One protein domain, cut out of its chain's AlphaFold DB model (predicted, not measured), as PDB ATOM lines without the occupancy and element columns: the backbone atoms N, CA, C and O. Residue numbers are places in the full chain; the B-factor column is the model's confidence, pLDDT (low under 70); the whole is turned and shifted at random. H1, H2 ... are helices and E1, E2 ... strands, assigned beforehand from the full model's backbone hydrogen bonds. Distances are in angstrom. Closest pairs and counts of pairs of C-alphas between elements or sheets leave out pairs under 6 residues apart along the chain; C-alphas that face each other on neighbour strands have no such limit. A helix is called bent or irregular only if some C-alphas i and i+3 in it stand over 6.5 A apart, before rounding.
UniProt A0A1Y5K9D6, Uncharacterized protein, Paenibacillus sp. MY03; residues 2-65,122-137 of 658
ATOM      1  N   ASP A   2      -9.397  22.514  52.153       59.94
ATOM      2  CA  ASP A   2      -9.501  21.087  51.769       59.94
ATOM      3  C   ASP A   2     -10.901  20.607  51.340       59.94
ATOM      4  O   ASP A   2     -11.012  19.744  50.468       59.94
ATOM      5  N   ALA A   3     -11.982  21.173  51.890       61.91
ATOM      6  CA  ALA A   3     -13.351  20.772  51.535       61.91
ATOM      7  C   ALA A   3     -13.713  21.090  50.068       61.91
ATOM      8  O   ALA A   3     -14.385  20.293  49.406       61.91
ATOM      9  N   ASP A   4     -13.216  22.210  49.534       73.56
ATOM     10  CA  ASP A   4     -13.462  22.625  48.147       73.56
ATOM     11  C   ASP A   4     -12.708  21.739  47.152       73.56
ATOM     12  O   ASP A   4     -13.261  21.337  46.126       73.56
ATOM     13  N   ARG A   5     -11.476  21.336  47.497       78.31
ATOM     14  CA  ARG A   5     -10.672  20.412  46.687       78.31
ATOM     15  C   ARG A   5     -11.361  19.055  46.529       78.31
ATOM     16  O   ARG A   5     -11.491  18.562  45.410       78.31
ATOM     17  N   TRP A   6     -11.830  18.451  47.622       80.38
ATOM     18  CA  TRP A   6     -12.498  17.144  47.565       80.38
ATOM     19  C   TRP A   6     -13.860  17.203  46.870       80.38
ATOM     20  O   TRP A   6     -14.212  16.276  46.138       80.38
ATOM     21  N   SER A   7     -14.591  18.310  47.022       83.00
ATOM     22  CA  SER A   7     -15.840  18.552  46.290       83.00
ATOM     23  C   SER A   7     -15.600  18.631  44.779       83.00
ATOM     24  O   SER A   7     -16.345  18.039  43.995       83.00
ATOM     25  N   HIS A   8     -14.511  19.282  44.365       83.38
ATOM     26  CA  HIS A   8     -14.106  19.371  42.965       83.38
ATOM     27  C   HIS A   8     -13.712  18.000  42.383       83.38
ATOM     28  O   HIS A   8     -14.208  17.608  41.325       83.38
ATOM     29  N   VAL A   9     -12.898  17.213  43.099       85.62
ATOM     30  CA  VAL A   9     -12.519  15.848  42.679       85.62
ATOM     31  C   VAL A   9     -13.745  14.935  42.568       85.62
ATOM     32  O   VAL A   9     -13.850  14.167  41.613       85.62
ATOM     33  N   ALA A  10     -14.703  15.035  43.494       86.19
ATOM     34  CA  ALA A  10     -15.947  14.269  43.439       86.19
ATOM     35  C   ALA A  10     -16.805  14.620  42.210       86.19
ATOM     36  O   ALA A  10     -17.366  13.722  41.573       86.19
ATOM     37  N   ALA A  11     -16.873  15.901  41.836       84.88
ATOM     38  CA  ALA A  11     -17.565  16.340  40.627       84.88
ATOM     39  C   ALA A  11     -16.900  15.782  39.355       84.88
ATOM     40  O   ALA A  11     -17.588  15.203  38.508       84.88
ATOM     41  N   ILE A  12     -15.566  15.865  39.254       86.62
ATOM     42  CA  ILE A  12     -14.806  15.286  38.133       86.62
ATOM     43  C   ILE A  12     -15.001  13.766  38.081       86.62
ATOM     44  O   ILE A  12     -15.265  13.227  37.008       86.62
ATOM     45  N   ALA A  13     -14.936  13.067  39.220       88.94
ATOM     46  CA  ALA A  13     -15.142  11.620  39.299       88.94
ATOM     47  C   ALA A  13     -16.512  11.211  38.743       88.94
ATOM     48  O   ALA A  13     -16.601  10.282  37.939       88.94
ATOM     49  N   LYS A  14     -17.571  11.948  39.103       86.56
ATOM     50  CA  LYS A  14     -18.930  11.709  38.603       86.56
ATOM     51  C   LYS A  14     -19.032  11.914  37.087       86.56
ATOM     52  O   LYS A  14     -19.605  11.068  36.397       86.56
ATOM     53  N   LEU A  15     -18.459  13.000  36.559       86.88
ATOM     54  CA  LEU A  15     -18.432  13.282  35.117       86.88
ATOM     55  C   LEU A  15     -17.633  12.219  34.349       86.88
ATOM     56  O   LEU A  15     -18.122  11.660  33.366       86.88
ATOM     57  N   ALA A  16     -16.440  11.880  34.838       88.94
ATOM     58  CA  ALA A  16     -15.567  10.874  34.249       88.94
ATOM     59  C   ALA A  16     -16.227   9.491  34.234       88.94
ATOM     60  O   ALA A  16     -16.257   8.827  33.196       88.94
ATOM     61  N   ALA A  17     -16.825   9.076  35.355       88.81
ATOM     62  CA  ALA A  17     -17.607   7.852  35.437       88.81
ATOM     63  C   ALA A  17     -18.742   7.842  34.411       88.81
ATOM     64  O   ALA A  17     -18.918   6.848  33.706       88.81
ATOM     65  N   GLY A  18     -19.466   8.959  34.278       87.56
ATOM     66  CA  GLY A  18     -20.503   9.150  33.271       87.56
ATOM     67  C   GLY A  18     -19.989   8.900  31.854       87.56
ATOM     68  O   GLY A  18     -20.595   8.113  31.129       87.56
ATOM     69  N   LEU A  19     -18.849   9.486  31.478       89.06
ATOM     70  CA  LEU A  19     -18.207   9.335  30.160       89.06
ATOM     71  C   LEU A  19     -17.604   7.942  29.911       89.06
ATOM     72  O   LEU A  19     -17.513   7.497  28.761       89.06
ATOM     73  N   LEU A  20     -17.245   7.224  30.975       91.31
ATOM     74  CA  LEU A  20     -16.687   5.871  30.918       91.31
ATOM     75  C   LEU A  20     -17.743   4.763  30.922       91.31
ATOM     76  O   LEU A  20     -17.426   3.641  30.533       91.31
ATOM     77  N   GLN A  21     -18.993   5.059  31.293       88.88
ATOM     78  CA  GLN A  21     -20.095   4.092  31.222       88.88
ATOM     79  C   GLN A  21     -20.174   3.360  29.873       88.88
ATOM     80  O   GLN A  21     -20.059   3.956  28.798       88.88
ATOM     81  N   GLY A  22     -20.350   2.042  29.910       89.19
ATOM     82  CA  GLY A  22     -20.395   1.237  28.692       89.19
ATOM     83  C   GLY A  22     -19.050   1.098  27.953       89.19
ATOM     84  O   GLY A  22     -19.020   0.561  26.848       89.19
ATOM     85  N   ARG A  23     -17.929   1.614  28.481       93.06
ATOM     86  CA  ARG A  23     -16.615   1.577  27.814       93.06
ATOM     87  C   ARG A  23     -15.611   0.706  28.570       93.06
ATOM     88  O   ARG A  23     -15.660   0.589  29.789       93.06
ATOM     89  N   ALA A  24     -14.666   0.137  27.829       94.44
ATOM     90  CA  ALA A  24     -13.467  -0.544  28.310       94.44
ATOM     91  C   ALA A  24     -12.238   0.068  27.624       94.44
ATOM     92  O   ALA A  24     -11.887  -0.307  26.499       94.44
ATOM     93  N   LEU A  25     -11.612   1.029  28.300       94.75
ATOM     94  CA  LEU A  25     -10.539   1.859  27.756       94.75
ATOM     95  C   LEU A  25      -9.228   1.637  28.507       94.75
ATOM     96  O   LEU A  25      -9.225   1.390  29.712       94.75
ATOM     97  N   LEU A  26      -8.112   1.746  27.788       94.81
ATOM     98  CA  LEU A  26      -6.795   1.873  28.416       94.81
ATOM     99  C   LEU A  26      -6.645   3.262  29.049       94.81
ATOM    100  O   LEU A  26      -7.371   4.188  28.684       94.81
ATOM    101  N   SER A  27      -5.683   3.441  29.956       91.88
ATOM    102  CA  SER A  27      -5.502   4.711  30.672       91.88
ATOM    103  C   SER A  27      -5.303   5.900  29.727       91.88
ATOM    104  O   SER A  27      -5.938   6.939  29.897       91.88
ATOM    105  N   VAL A  28      -4.500   5.716  28.674       89.12
ATOM    106  CA  VAL A  28      -4.232   6.735  27.648       89.12
ATOM    107  C   VAL A  28      -5.504   7.108  26.881       89.12
ATOM    108  O   VAL A  28      -5.764   8.278  26.627       89.12
ATOM    109  N   GLU A  29      -6.330   6.118  26.541       92.19
ATOM    110  CA  GLU A  29      -7.594   6.346  25.832       92.19
ATOM    111  C   GLU A  29      -8.620   7.059  26.711       92.19
ATOM    112  O   GLU A  29      -9.370   7.904  26.237       92.19
ATOM    113  N   ALA A  30      -8.657   6.703  27.988       91.12
ATOM    114  CA  ALA A  30      -9.583   7.261  28.951       91.12
ATOM    115  C   ALA A  30      -9.232   8.724  29.290       91.12
ATOM    116  O   ALA A  30     -10.129   9.562  29.356       91.12
ATOM    117  N   ARG A  31      -7.934   9.059  29.378       89.38
ATOM    118  CA  ARG A  31      -7.455  10.451  29.449       89.38
ATOM    119  C   ARG A  31      -7.832  11.247  28.201       89.38
ATOM    120  O   ARG A  31      -8.394  12.329  28.325       89.38
ATOM    121  N   ALA A  32      -7.591  10.688  27.012       89.25
ATOM    122  CA  ALA A  32      -7.945  11.339  25.751       89.25
ATOM    123  C   ALA A  32      -9.454  11.626  25.643       89.25
ATOM    124  O   ALA A  32      -9.849  12.695  25.187       89.25
ATOM    125  N   LEU A  33     -10.297  10.696  26.109       89.75
ATOM    126  CA  LEU A  33     -11.743  10.893  26.193       89.75
ATOM    127  C   LEU A  33     -12.103  12.083  27.095       89.75
ATOM    128  O   LEU A  33     -12.913  12.916  26.696       89.75
ATOM    129  N   LEU A  34     -11.516  12.189  28.288       87.38
ATOM    130  CA  LEU A  34     -11.817  13.312  29.181       87.38
ATOM    131  C   LEU A  34     -11.345  14.653  28.636       87.38
ATOM    132  O   LEU A  34     -12.088  15.626  28.732       87.38
ATOM    133  N   ALA A  35     -10.144  14.686  28.058       85.06
ATOM    134  CA  ALA A  35      -9.610  15.883  27.423       85.06
ATOM    135  C   ALA A  35     -10.545  16.350  26.295       85.06
ATOM    136  O   ALA A  35     -10.926  17.515  26.251       85.06
ATOM    137  N   SER A  36     -11.029  15.424  25.454       84.19
ATOM    138  CA  SER A  36     -11.988  15.756  24.387       84.19
ATOM    139  C   SER A  36     -13.350  16.245  24.887       84.19
ATOM    140  O   SER A  36     -14.031  16.977  24.179       84.19
ATOM    141  N   ALA A  37     -13.753  15.856  26.098       81.25
ATOM    142  CA  ALA A  37     -15.008  16.284  26.704       81.25
ATOM    143  C   ALA A  37     -14.879  17.615  27.470       81.25
ATOM    144  O   ALA A  37     -15.843  18.030  28.111       81.25
ATOM    145  N   ALA A  38     -13.700  18.253  27.426       77.81
ATOM    146  CA  ALA A  38     -13.390  19.516  28.093       77.81
ATOM    147  C   ALA A  38     -13.768  19.529  29.586       77.81
ATOM    148  O   ALA A  38     -14.237  20.538  30.110       77.81
ATOM    149  N   VAL A  39     -13.587  18.399  30.284       70.75
ATOM    150  CA  VAL A  39     -13.895  18.306  31.719       70.75
ATOM    151  C   VAL A  39     -12.901  19.190  32.493       70.75
ATOM    152  O   VAL A  39     -11.704  18.882  32.489       70.75
ATOM    153  N   PRO A  40     -13.342  20.270  33.169       67.75
ATOM    154  CA  PRO A  40     -12.432  21.207  33.829       67.75
ATOM    155  C   PRO A  40     -11.580  20.513  34.897       67.75
ATOM    156  O   PRO A  40     -12.094  19.717  35.681       67.75
ATOM    157  N   GLY A  41     -10.271  20.784  34.914       66.94
ATOM    158  CA  GLY A  41      -9.342  20.220  35.904       66.94
ATOM    159  C   GLY A  41      -9.076  18.713  35.775       66.94
ATOM    160  O   GLY A  41      -8.339  18.155  36.591       66.94
ATOM    161  N   ALA A  42      -9.636  18.046  34.756       66.31
ATOM    162  CA  ALA A  42      -9.468  16.612  34.557       66.31
ATOM    163  C   ALA A  42      -8.022  16.215  34.253       66.31
ATOM    164  O   ALA A  42      -7.604  15.151  34.689       66.31
ATOM    165  N   GLU A  43      -7.241  17.047  33.561       68.44
ATOM    166  CA  GLU A  43      -5.829  16.740  33.289       68.44
ATOM    167  C   GLU A  43      -4.975  16.743  34.563       68.44
ATOM    168  O   GLU A  43      -4.122  15.873  34.726       68.44
ATOM    169  N   ALA A  44      -5.255  17.661  35.493       72.00
ATOM    170  CA  ALA A  44      -4.508  17.797  36.740       72.00
ATOM    171  C   ALA A  44      -4.890  16.743  37.798       72.00
ATOM    172  O   ALA A  44      -4.024  16.310  38.548       72.00
ATOM    173  N   ASN A  45      -6.160  16.313  37.852       77.69
ATOM    174  CA  ASN A  45      -6.692  15.441  38.918       77.69
ATOM    175  C   ASN A  45      -7.289  14.111  38.407       77.69
ATOM    176  O   ASN A  45      -8.139  13.499  39.061       77.69
ATOM    177  N   TRP A  46      -6.907  13.667  37.204       83.00
ATOM    178  CA  TRP A  46      -7.453  12.457  36.569       83.00
ATOM    179  C   TRP A  46      -7.332  11.210  37.451       83.00
ATOM    180  O   TRP A  46      -8.277  10.426  37.560       83.00
ATOM    181  N   SER A  47      -6.155  11.000  38.044       86.88
ATOM    182  CA  SER A  47      -5.849   9.824  38.865       86.88
ATOM    183  C   SER A  47      -6.791   9.711  40.055       86.88
ATOM    184  O   SER A  47      -7.397   8.662  40.267       86.88
ATOM    185  N   GLU A  48      -6.952  10.809  40.785       89.44
ATOM    186  CA  GLU A  48      -7.775  10.937  41.977       89.44
ATOM    187  C   GLU A  48      -9.248  10.748  41.625       89.44
ATOM    188  O   GLU A  48      -9.953   9.990  42.291       89.44
ATOM    189  N   ALA A  49      -9.701  11.371  40.535       88.62
ATOM    190  CA  ALA A  49     -11.073  11.251  40.068       88.62
ATOM    191  C   ALA A  49     -11.427   9.805  39.683       88.62
ATOM    192  O   ALA A  49     -12.479   9.294  40.067       88.62
ATOM    193  N   ILE A  50     -10.544   9.114  38.956       91.19
ATOM    194  CA  ILE A  50     -10.768   7.723  38.548       91.19
ATOM    195  C   ILE A  50     -10.657   6.756  39.720       91.19
ATOM    196  O   ILE A  50     -11.443   5.810  39.803       91.19
ATOM    197  N   GLN A  51      -9.733   6.996  40.647       92.69
ATOM    198  CA  GLN A  51      -9.633   6.213  41.871       92.69
ATOM    199  C   GLN A  51     -10.889   6.375  42.733       92.69
ATOM    200  O   GLN A  51     -11.446   5.376  43.189       92.69
ATOM    201  N   LEU A  52     -11.388   7.603  42.899       92.06
ATOM    202  CA  LEU A  52     -12.632   7.866  43.617       92.06
ATOM    203  C   LEU A  52     -13.831   7.207  42.922       92.06
ATOM    204  O   LEU A  52     -14.610   6.517  43.575       92.06
ATOM    205  N   ALA A  53     -13.952   7.335  41.598       91.38
ATOM    206  CA  ALA A  53     -14.994   6.656  40.828       91.38
ATOM    207  C   ALA A  53     -14.941   5.127  41.009       91.38
ATOM    208  O   ALA A  53     -15.984   4.474  41.075       91.38
ATOM    209  N   ALA A  54     -13.741   4.548  41.121       92.50
ATOM    210  CA  ALA A  54     -13.563   3.123  41.376       92.50
ATOM    211  C   ALA A  54     -14.000   2.724  42.792       92.50
ATOM    212  O   ALA A  54     -14.730   1.747  42.955       92.50
ATOM    213  N   LEU A  55     -13.620   3.506  43.808       92.50
ATOM    214  CA  LEU A  55     -14.034   3.300  45.203       92.50
ATOM    215  C   LEU A  55     -15.554   3.418  45.384       92.50
ATOM    216  O   LEU A  55     -16.141   2.706  46.194       92.50
ATOM    217  N   LEU A  56     -16.200   4.276  44.592       89.81
ATOM    218  CA  LEU A  56     -17.656   4.428  44.552       89.81
ATOM    219  C   LEU A  56     -18.363   3.348  43.708       89.81
ATOM    220  O   LEU A  56     -19.583   3.405  43.542       89.81
ATOM    221  N   GLY A  57     -17.625   2.386  43.144       88.62
ATOM    222  CA  GLY A  57     -18.173   1.309  42.314       88.62
ATOM    223  C   GLY A  57     -18.724   1.775  40.961       88.62
ATOM    224  O   GLY A  57     -19.545   1.089  40.357       88.62
ATOM    225  N   GLN A  58     -18.315   2.951  40.482       89.75
ATOM    226  CA  GLN A  58     -18.783   3.521  39.215       89.75
ATOM    227  C   GLN A  58     -17.952   3.051  38.016       89.75
ATOM    228  O   GLN A  58     -18.465   2.940  36.897       89.75
ATOM    229  N   VAL A  59     -16.678   2.748  38.260       93.25
ATOM    230  CA  VAL A  59     -15.759   2.125  37.305       93.25
ATOM    231  C   VAL A  59     -15.023   0.965  37.975       93.25
ATOM    232  O   VAL A  59     -14.906   0.914  39.196       93.25
ATOM    233  N   ARG A  60     -14.497   0.033  37.184       92.88
ATOM    234  CA  ARG A  60     -13.609  -1.036  37.642       92.88
ATOM    235  C   ARG A  60     -12.230  -0.857  37.034       92.88
ATOM    236  O   ARG A  60     -12.096  -0.641  35.829       92.88
ATOM    237  N   LEU A  61     -11.224  -0.972  37.891       93.12
ATOM    238  CA  LEU A  61      -9.815  -0.862  37.546       93.12
ATOM    239  C   LEU A  61      -9.179  -2.248  37.588       93.12
ATOM    240  O   LEU A  61      -9.336  -2.976  38.565       93.12
ATOM    241  N   SER A  62      -8.466  -2.622  36.531       91.31
ATOM    242  CA  SER A  62      -7.701  -3.872  36.489       91.31
ATOM    243  C   SER A  62      -6.467  -3.732  35.604       91.31
ATOM    244  O   SER A  62      -6.392  -2.829  34.774       91.31
ATOM    245  N   GLY A  63      -5.523  -4.669  35.702       90.12
ATOM    246  CA  GLY A  63      -4.526  -4.847  34.644       90.12
ATOM    247  C   GLY A  63      -5.214  -5.231  33.329       90.12
ATOM    248  O   GLY A  63      -6.192  -5.988  33.327       90.12
ATOM    249  N   SER A  64      -4.742  -4.695  32.202       91.69
ATOM    250  CA  SER A  64      -5.324  -5.017  30.892       91.69
ATOM    251  C   SER A  64      -4.936  -6.415  30.393       91.69
ATOM    252  O   SER A  64      -5.684  -7.018  29.623       91.69
ATOM    253  N   VAL A  65      -3.822  -6.962  30.887       92.06
ATOM    254  CA  VAL A  65      -3.468  -8.386  30.820       92.06
ATOM    255  C   VAL A  65      -3.354  -8.897  32.251       92.06
ATOM    256  O   VAL A  65      -2.565  -8.372  33.031       92.06
ATOM    257  N   ILE A 122      -9.687   0.456  32.354       95.38
ATOM    258  CA  ILE A 122     -10.775   1.154  33.030       95.38
ATOM    259  C   ILE A 122     -12.080   0.728  32.366       95.38
ATOM    260  O   ILE A 122     -12.284   0.952  31.169       95.38
ATOM    261  N   ARG A 123     -12.960   0.087  33.137       94.44
ATOM    262  CA  ARG A 123     -14.279  -0.358  32.679       94.44
ATOM    263  C   ARG A 123     -15.374   0.436  33.374       94.44
ATOM    264  O   ARG A 123     -15.392   0.485  34.599       94.44
ATOM    265  N   GLY A 124     -16.289   1.034  32.621       91.00
ATOM    266  CA  GLY A 124     -17.505   1.612  33.198       91.00
ATOM    267  C   GLY A 124     -18.442   0.519  33.708       91.00
ATOM    268  O   GLY A 124     -18.647  -0.475  33.014       91.00
ATOM    269  N   MET A 125     -18.996   0.695  34.909       85.25
ATOM    270  CA  MET A 125     -19.901  -0.280  35.527       85.25
ATOM    271  C   MET A 125     -21.368   0.038  35.219       85.25
ATOM    272  O   MET A 125     -21.909   1.030  35.727       85.25
ATOM    273  N   TYR A 126     -22.031  -0.853  34.474       73.62
ATOM    274  CA  TYR A 126     -23.495  -0.900  34.429       73.62
ATOM    275  C   TYR A 126     -24.038  -1.126  35.854       73.62
ATOM    276  O   TYR A 126     -23.393  -1.761  36.682       73.62
ATOM    277  N   ASP A 127     -25.198  -0.558  36.180       71.12
ATOM    278  CA  ASP A 127     -25.785  -0.534  37.538       71.12
ATOM    279  C   ASP A 127     -25.121   0.405  38.572       71.12
ATOM    280  O   ASP A 127     -25.592   0.511  39.713       71.12
ATOM    281  N   SER A 128     -24.099   1.173  38.183       72.62
ATOM    282  CA  SER A 128     -23.566   2.244  39.035       72.62
ATOM    283  C   SER A 128     -24.624   3.320  39.364       72.62
ATOM    284  O   SER A 128     -25.595   3.495  38.620       72.62
ATOM    285  N   PRO A 129     -24.456   4.101  40.449       69.50
ATOM    286  CA  PRO A 129     -25.349   5.224  40.749       69.50
ATOM    287  C   PRO A 129     -25.483   6.208  39.577       69.50
ATOM    288  O   PRO A 129     -26.587   6.624  39.243       69.50
ATOM    289  N   VAL A 130     -24.372   6.490  38.886       70.19
ATOM    290  CA  VAL A 130     -24.341   7.367  37.705       70.19
ATOM    291  C   VAL A 130     -25.154   6.780  36.551       70.19
ATOM    292  O   VAL A 130     -25.909   7.499  35.903       70.19
ATOM    293  N   TRP A 131     -25.056   5.467  36.321       67.94
ATOM    294  CA  TRP A 131     -25.864   4.768  35.318       67.94
ATOM    295  C   TRP A 131     -27.367   4.891  35.609       67.94
ATOM    296  O   TRP A 131     -28.157   5.201  34.716       67.94
ATOM    297  N   LYS A 132     -27.758   4.704  36.876       69.69
ATOM    298  CA  LYS A 132     -29.151   4.812  37.337       69.69
ATOM    299  C   LYS A 132     -29.706   6.233  37.202       69.69
ATOM    300  O   LYS A 132     -30.847   6.391  36.773       69.69
ATOM    301  N   GLU A 133     -28.914   7.250  37.542       66.31
ATOM    302  CA  GLU A 133     -29.288   8.666  37.409       66.31
ATOM    303  C   GLU A 133     -29.485   9.088  35.946       66.31
ATOM    304  O   GLU A 133     -30.373   9.882  35.652       66.31
ATOM    305  N   GLN A 134     -28.716   8.515  35.016       64.75
ATOM    306  CA  GLN A 134     -28.836   8.786  33.577       64.75
ATOM    307  C   GLN A 134     -30.046   8.101  32.916       64.75
ATOM    308  O   GLN A 134     -30.256   8.255  31.715       64.75
ATOM    309  N   GLY A 135     -30.840   7.324  33.666       58.84
ATOM    310  CA  GLY A 135     -32.007   6.609  33.135       58.84
ATOM    311  C   GLY A 135     -31.667   5.478  32.154       58.84
ATOM    312  O   GLY A 135     -32.575   4.900  31.558       58.84
ATOM    313  N   LEU A 136     -30.384   5.134  32.005       54.62
ATOM    314  CA  LEU A 136     -29.906   4.066  31.131       54.62
ATOM    315  C   LEU A 136     -30.308   2.694  31.702       54.62
ATOM    316  O   LEU A 136     -30.244   2.454  32.908       54.62
ATOM    317  N   GLY A 137     -30.764   1.781  30.843       52.69
ATOM    318  CA  GLY A 137     -31.230   0.447  31.247       52.69
ATOM    319  C   GLY A 137     -32.622   0.401  31.899       52.69
ATOM    320  O   GLY A 137     -33.065  -0.673  32.302       52.69
TER     321      GLY A 137
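What this domain is: This is residues 2 to 65 and 122 to 137 of the 658 residues of an uncharacterized protein of Paenibacillus sp. MY03 (UniProt A0A1Y5K9D6). A small three-stranded sheet, E1, E3 and E2, is covered on one face by three helices, H1, H2 and H3, that cross one another steeply; the short H4 packs on H1, away from the sheet. The long H1 joins this group, touching the other three helices with parts of its residues 9 to 20. The printed part has 80 residues with four named helices and three named strands, in the order H1 E1 H2 H3 E2 E3 H4; the antiparallel sheet runs E1 - E3 - E2, and the class is mostly helix. The whole is compact, with a radius of gyration of the C-alphas of 11.8 A, and rounded, spanning 33 by 28 by 22 A.

Where its parts are: Find C-alpha 2 at (-9.501, 21.087, 51.769); from there H1, residues 2 to 20, runs 26.8 A to C-alpha 20 at (-16.687, 5.871, 30.918). Next come strand E1, residues 24 to 26, and helix H2, residues 27 to 36, 14.3 A long. H3, residues 42 to 55, is 17.6 A long and irregular: C-alphas 44 and 47 are 8.4 A apart. Then look for E2, residues 59 to 63, 13.5 A long, and, beyond the cut, E3, residues 122 to 124. H4, residues 129 to 133, ends at C-alpha 133, (-29.288, 8.666, 37.409).

How they stand to each other: Start at H1, the hub. With residues 9 to 17 alone it touches H3, about perpendicular at 79 degrees, the closest C-alphas being those of Ala 13 and Ala 49, 4.2 A apart. With residues 16 to 20 alone it touches H2, about perpendicular at 81 degrees, closest at the C-alphas of Ala 16 and Leu 34, 6.8 A. With residues 14 to 18 alone it touches H4, closest at the C-alphas of Gly 18 and Val 130, 6.1 A. H2 and H3 are on the same face of the sheet, and both stand up from it. E1, H2 H3, E2 form a split strand-helix-strand unit, two strands running the same way with E3 between them in the sheet; its crossover is right-handed. Look at N 25 and O 122, 2.9 A apart, between antiparallel E1 and E3, and at N 60 and O 123, 2.8 A, between antiparallel E3 and E2. Every O i to N i+4 pair is within hydrogen-bond range in H1, H2 and H4, and 8 of 10 are in H3. H4 is not on the sheet.

The domain as a whole: The C-alphas farthest apart, those of Ala 3 and Val 65, are 37.1 A apart. Residues 66 to 121 are not printed, and C-alphas 65 and 122 are 12.2 A apart across this cut, which lies in the link from E2 to E3. The links that are printed whole are tight. Mean pLDDT of the printed part is 83.0; it is under 70 at residues 2 to 3, 40 to 43, 129 and 131 to 137.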